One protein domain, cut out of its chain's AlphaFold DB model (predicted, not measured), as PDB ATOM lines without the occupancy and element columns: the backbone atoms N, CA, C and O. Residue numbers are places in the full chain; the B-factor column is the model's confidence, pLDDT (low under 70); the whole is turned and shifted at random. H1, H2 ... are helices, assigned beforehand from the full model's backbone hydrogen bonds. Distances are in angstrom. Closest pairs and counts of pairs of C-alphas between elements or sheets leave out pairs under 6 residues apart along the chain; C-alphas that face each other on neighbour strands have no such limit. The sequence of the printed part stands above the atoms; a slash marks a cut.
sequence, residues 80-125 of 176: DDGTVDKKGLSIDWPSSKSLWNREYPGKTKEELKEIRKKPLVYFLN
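What this domain is: This is residues 80 to 125 of the 176 residues of an uncharacterized protein of candidate division TM6 bacterium GW2011_GWF2_33_332 (UniProt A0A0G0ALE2). With little regular structure, this is a loose loop of chain: unnamed residues 80 to 92 lead in to H1, the chain turns through the short H2, and unnamed residues 115 to 125 run back past H1 and cross the leading stretch near residues 90 to 92. Residues 80 to 85 stick out as a free tail at one end. The printed part has 46 residues with two named helices, H1 then H2, and no named strand; the class is all helix, though named elements hold only 15 residues. It is loose, with a radius of gyration of the C-alphas of 12.3 A, and only just elongated, spanning 36 by 24 by 15 A.

How they stand to each other: H1, residues 93 to 103, and H2, residues 111 to 114, are only just apart, their closest C-alphas 8.1 A from each other. A short link of 7 residues joins them. Every O i to N i+4 pair in H1 is within hydrogen-bond range; H2 is too short for such a pair, and its one O i to N i+3 pair is within range.

Where its parts are: H1 begins at C-alpha 93 (180.248, 202.115, 170.207) and measures 15.0 A from first to last C-alpha. H2 measures 5.3 A and ends at C-alpha 114 (170.905, 188.695, 175.226).

The domain as a whole: The C-alphas farthest apart, of Asp 80 and Gly 106, are 37.5 A apart. The printed part has no cut, and no printed residue has a pLDDT under 70.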
ATOM      1  N   ASP A  80     160.900 214.606 183.120       81.50
ATOM      2  CA  ASP A  80     160.340 214.937 184.439       81.50
ATOM      3  C   ASP A  80     160.834 214.008 185.569       81.50
ATOM      4  O   ASP A  80     160.834 214.386 186.738       81.50
ATOM      5  N   ASP A  81     161.304 212.803 185.229       81.50
ATOM      6  CA  ASP A  81     161.896 211.826 186.154       81.50
ATOM      7  C   ASP A  81     163.390 212.082 186.459       81.50
ATOM      8  O   ASP A  81     164.044 211.276 187.122       81.50
ATOM      9  N   GLY A  82     163.953 213.187 185.959       77.25
ATOM     10  CA  GLY A  82     165.367 213.537 186.098       77.25
ATOM     11  C   GLY A  82     166.299 212.741 185.180       77.25
ATOM     12  O   GLY A  82     167.519 212.917 185.243       77.25
ATOM     13  N   THR A  83     165.771 211.873 184.309       80.81
ATOM     14  CA  THR A  83     166.588 211.150 183.329       80.81
ATOM     15  C   THR A  83     166.874 212.016 182.108       80.81
ATOM     16  O   THR A  83     166.026 212.754 181.613       80.81
ATOM     17  N   VAL A  84     168.093 211.917 181.576       79.75
ATOM     18  CA  VAL A  84     168.446 212.585 180.319       79.75
ATOM     19  C   VAL A  84     167.794 211.839 179.158       79.75
ATOM     20  O   VAL A  84     168.035 210.639 178.980       79.75
ATOM     21  N   ASP A  85     167.019 212.544 178.334       80.25
ATOM     22  CA  ASP A  85     166.524 212.018 177.070       80.25
ATOM     23  C   ASP A  85     167.706 211.795 176.123       80.25
ATOM     24  O   ASP A  85     168.383 212.709 175.646       80.25
ATOM     25  N   LYS A  86     167.962 210.516 175.857       74.75
ATOM     26  CA  LYS A  86     169.060 210.054 175.007       74.75
ATOM     27  C   LYS A  86     168.711 210.193 173.522       74.75
ATOM     28  O   LYS A  86     169.570 209.942 172.671       74.75
ATOM     29  N   LYS A  87     167.468 210.564 173.177       72.38
ATOM     30  CA  LYS A  87     167.035 210.776 171.791       72.38
ATOM     31  C   LYS A  87     167.844 211.910 171.162       72.38
ATOM     32  O   LYS A  87     167.795 213.060 171.573       72.38
ATOM     33  N   GLY A  88     168.605 211.563 170.127       72.69
ATOM     34  CA  GLY A  88     169.425 212.509 169.365       72.69
ATOM     35  C   GLY A  88     170.909 212.522 169.737       72.69
ATOM     36  O   GLY A  88     171.709 213.049 168.955       72.69
ATOM     37  N   LEU A  89     171.319 211.891 170.842       83.31
ATOM     38  CA  LEU A  89     172.734 211.668 171.141       83.31
ATOM     39  C   LEU A  89     173.281 210.495 170.324       83.31
ATOM     40  O   LEU A  89     172.627 209.470 170.128       83.31
ATOM     41  N   SER A  90     174.500 210.656 169.820       84.50
ATOM     42  CA  SER A  90     175.177 209.608 169.060       84.50
ATOM     43  C   SER A  90     175.876 208.649 170.021       84.50
ATOM     44  O   SER A  90     176.576 209.087 170.928       84.50
ATOM     45  N   ILE A  91     175.682 207.345 169.820       88.38
ATOM     46  CA  ILE A  91     176.293 206.300 170.651       88.38
ATOM     47  C   ILE A  91     177.778 206.169 170.297       88.38
ATOM     48  O   ILE A  91     178.129 206.007 169.124       88.38
ATOM     49  N   ASP A  92     178.632 206.162 171.316       90.50
ATOM     50  CA  ASP A  92     180.039 205.797 171.208       90.50
ATOM     51  C   ASP A  92     180.178 204.277 171.359       90.50
ATOM     52  O   ASP A  92     180.277 203.726 172.460       90.50
ATOM     53  N   TRP A  93     180.124 203.571 170.227       89.25
ATOM     54  CA  TRP A  93     180.248 202.115 170.207       89.25
ATOM     55  C   TRP A  93     181.604 201.607 170.715       89.25
ATOM     56  O   TRP A  93     181.585 200.622 171.454       89.25
ATOM     57  N   PRO A  94     182.761 202.191 170.337       90.25
ATOM     58  CA  PRO A  94     184.049 201.835 170.930       90.25
ATOM     59  C   PRO A  94     184.050 201.905 172.459       90.25
ATOM     60  O   PRO A  94     184.297 200.884 173.101       90.25
ATOM     61  N   SER A  95     183.695 203.053 173.040       91.06
ATOM     62  CA  SER A  95     183.711 203.231 174.499       91.06
ATOM     63  C   SER A  95     182.671 202.355 175.195       91.06
ATOM     64  O   SER A  95     182.958 201.762 176.234       91.06
ATOM     65  N   SER A  96     181.492 202.174 174.587       91.12
ATOM     66  CA  SER A  96     180.468 201.251 175.098       91.12
ATOM     67  C   SER A  96     180.968 199.806 175.140       91.12
ATOM     68  O   SER A  96     180.726 199.101 176.112       91.12
ATOM     69  N   LYS A  97     181.694 199.350 174.113       88.62
ATOM     70  CA  LYS A  97     182.274 197.998 174.101       88.62
ATOM     71  C   LYS A  97     183.363 197.838 175.155       88.62
ATOM     72  O   LYS A  97     183.389 196.811 175.824       88.62
ATOM     73  N   SER A  98     184.228 198.840 175.325       91.00
ATOM     74  CA  SER A  98     185.243 198.837 176.385       91.00
ATOM     75  C   SER A  98     184.603 198.758 177.771       91.00
ATOM     76  O   SER A  98     185.048 197.974 178.605       91.00
ATOM     77  N   LEU A  99     183.508 199.495 177.988       90.88
ATOM     78  CA  LEU A  99     182.716 199.410 179.213       90.88
ATOM     79  C   LEU A  99     182.159 197.996 179.417       90.88
ATOM     80  O   LEU A  99     182.311 197.434 180.493       90.88
ATOM     81  N   TRP A 100     181.574 197.372 178.391       90.19
ATOM     82  CA  TRP A 100     181.029 196.015 178.523       90.19
ATOM     83  C   TRP A 100     182.088 194.961 178.812       90.19
ATOM     84  O   TRP A 100     181.821 194.054 179.590       90.19
ATOM     85  N   ASN A 101     183.280 195.084 178.226       89.06
ATOM     86  CA  ASN A 101     184.384 194.171 178.521       89.06
ATOM     87  C   ASN A 101     184.824 194.265 179.991       89.06
ATOM     88  O   ASN A 101     185.279 193.272 180.549       89.06
ATOM     89  N   ARG A 102     184.683 195.446 180.608       89.06
ATOM     90  CA  ARG A 102     184.993 195.674 182.025       89.06
ATOM     91  C   ARG A 102     183.879 195.185 182.953       89.06
ATOM     92  O   ARG A 102     184.173 194.534 183.944       89.06
ATOM     93  N   GLU A 103     182.623 195.506 182.642       88.00
ATOM     94  CA  GLU A 103     181.458 195.163 183.478       88.00
ATOM     95  C   GLU A 103     181.054 193.683 183.360       88.00
ATOM     96  O   GLU A 103     180.503 193.101 184.291       88.00
ATOM     97  N   TYR A 104     181.320 193.055 182.211       87.88
ATOM     98  CA  TYR A 104     180.969 191.664 181.925       87.88
ATOM     99  C   TYR A 104     182.197 190.869 181.445       87.88
ATOM    100  O   TYR A 104     182.233 190.430 180.288       87.88
ATOM    101  N   PRO A 105     183.215 190.669 182.303       85.00
ATOM    102  CA  PRO A 105     184.396 189.903 181.929       85.00
ATOM    103  C   PRO A 105     184.013 188.449 181.614       85.00
ATOM    104  O   PRO A 105     183.177 187.849 182.286       85.00
ATOM    105  N   GLY A 106     184.613 187.882 180.565       82.25
ATOM    106  CA  GLY A 106     184.424 186.478 180.179       82.25
ATOM    107  C   GLY A 106     183.163 186.168 179.366       82.25
ATOM    108  O   GLY A 106     183.035 185.047 178.886       82.25
ATOM    109  N   LYS A 107     182.261 187.135 179.146       83.69
ATOM    110  CA  LYS A 107     181.090 186.921 178.284       83.69
ATOM    111  C   LYS A 107     181.450 186.999 176.806       83.69
ATOM    112  O   LYS A 107     182.132 187.916 176.344       83.69
ATOM    113  N   THR A 108     180.923 186.057 176.040       83.25
ATOM    114  CA  THR A 108     181.021 186.047 174.583       83.25
ATOM    115  C   THR A 108     180.110 187.112 173.961       83.25
ATOM    116  O   THR A 108     179.189 187.653 174.579       83.25
ATOM    117  N   LYS A 109     180.344 187.440 172.684       80.12
ATOM    118  CA  LYS A 109     179.538 188.442 171.957       80.12
ATOM    119  C   LYS A 109     178.059 188.062 171.855       80.12
ATOM    120  O   LYS A 109     177.232 188.954 171.676       80.12
ATOM    121  N   GLU A 110     177.747 186.774 171.903       83.25
ATOM    122  CA  GLU A 110     176.389 186.235 171.804       83.25
ATOM    123  C   GLU A 110     175.640 186.450 173.119       83.25
ATOM    124  O   GLU A 110     174.571 187.053 173.123       83.25
ATOM    125  N   GLU A 111     176.279 186.151 174.247       83.25
ATOM    126  CA  GLU A 111     175.732 186.425 175.580       83.25
ATOM    127  C   GLU A 111     175.536 187.930 175.830       83.25
ATOM    128  O   GLU A 111     174.564 188.344 176.459       83.25
ATOM    129  N   LEU A 112     176.410 188.784 175.283       81.62
ATOM    130  CA  LEU A 112     176.258 190.246 175.343       81.62
ATOM    131  C   LEU A 112     175.093 190.794 174.493       81.62
ATOM    132  O   LEU A 112     174.707 191.962 174.656       81.62
ATOM    133  N   LYS A 113     174.551 190.014 173.547       82.12
ATOM    134  CA  LYS A 113     173.345 190.397 172.789       82.12
ATOM    135  C   LYS A 113     172.072 190.128 173.584       82.12
ATOM    136  O   LYS A 113     171.151 190.933 173.485       82.12
ATOM    137  N   GLU A 114     172.058 189.075 174.396       86.69
ATOM    138  CA  GLU A 114     170.905 188.695 175.226       86.69
ATOM    139  C   GLU A 114     170.639 189.690 176.373       86.69
ATOM    140  O   GLU A 114     169.513 189.833 176.855       86.69
ATOM    141  N   ILE A 115     171.652 190.460 176.785       83.44
ATOM    142  CA  ILE A 115     171.501 191.506 177.804       83.44
ATOM    143  C   ILE A 115     170.686 192.683 177.240       83.44
ATOM    144  O   ILE A 115     171.204 193.547 176.527       83.44
ATOM    145  N   ARG A 116     169.404 192.758 177.618       77.62
ATOM    146  CA  ARG A 116     168.446 193.759 177.105       77.62
ATOM    147  C   ARG A 116     168.763 195.220 177.462       77.62
ATOM    148  O   ARG A 116     168.456 196.103 176.670       77.62
ATOM    149  N   LYS A 117     169.347 195.507 178.634       83.38
ATOM    150  CA  LYS A 117     169.564 196.883 179.145       83.38
ATOM    151  C   LYS A 117     171.032 197.176 179.466       83.38
ATOM    152  O   LYS A 117     171.360 197.638 180.554       83.38
ATOM    153  N   LYS A 118     171.932 196.887 178.527       86.00
ATOM    154  CA  LYS A 118     173.358 197.197 178.700       86.00
ATOM    155  C   LYS A 118     173.619 198.710 178.704       86.00
ATOM    156  O   LYS A 118     172.993 199.427 177.916       86.00
ATOM    157  N   PRO A 119     174.537 199.204 179.554       86.06
ATOM    158  CA  PRO A 119     174.869 200.622 179.597       86.06
ATOM    159  C   PRO A 119     175.475 201.063 178.260       86.06
ATOM    160  O   PRO A 119     176.278 200.347 177.668       86.06
ATOM    161  N   LEU A 120     175.079 202.235 177.766       90.06
ATOM    162  CA  LEU A 120     175.596 202.819 176.529       90.06
ATOM    163  C   LEU A 120     176.313 204.123 176.852       90.06
ATOM    164  O   LEU A 120     175.789 204.952 177.596       90.06
ATOM    165  N   VAL A 121     177.490 204.292 176.261       88.19
ATOM    166  CA  VAL A 121     178.265 205.531 176.300       88.19
ATOM    167  C   VAL A 121     177.879 206.370 175.085       88.19
ATOM    168  O   VAL A 121     177.746 205.848 173.975       88.19
ATOM    169  N   TYR A 122     177.674 207.666 175.292       88.25
ATOM    170  CA  TYR A 122     177.263 208.613 174.259       88.25
ATOM    171  C   TYR A 122     178.333 209.680 174.058       88.25
ATOM    172  O   TYR A 122     179.022 210.060 175.001       88.25
ATOM    173  N   PHE A 123     178.435 210.202 172.838       85.50
ATOM    174  CA  PHE A 123     179.277 211.358 172.561       85.50
ATOM    175  C   PHE A 123     178.630 212.626 173.120       85.50
ATOM    176  O   PHE A 123     177.598 213.074 172.614       85.50
ATOM    177  N   LEU A 124     179.265 213.208 174.137       81.69
ATOM    178  CA  LEU A 124     178.894 214.505 174.711       81.69
ATOM    179  C   LEU A 124     179.564 215.687 173.994       81.69
ATOM    180  O   LEU A 124     179.147 216.825 174.176       81.69
ATOM    181  N   ASN A 125     180.545 215.414 173.124       82.38
ATOM    182  CA  ASN A 125     181.249 216.421 172.324       82.38
ATOM    183  C   ASN A 125     181.890 217.538 173.173       82.38
ATOM    184  O   ASN A 125     181.855 218.707 172.806       82.38
TER     185      ASN A 125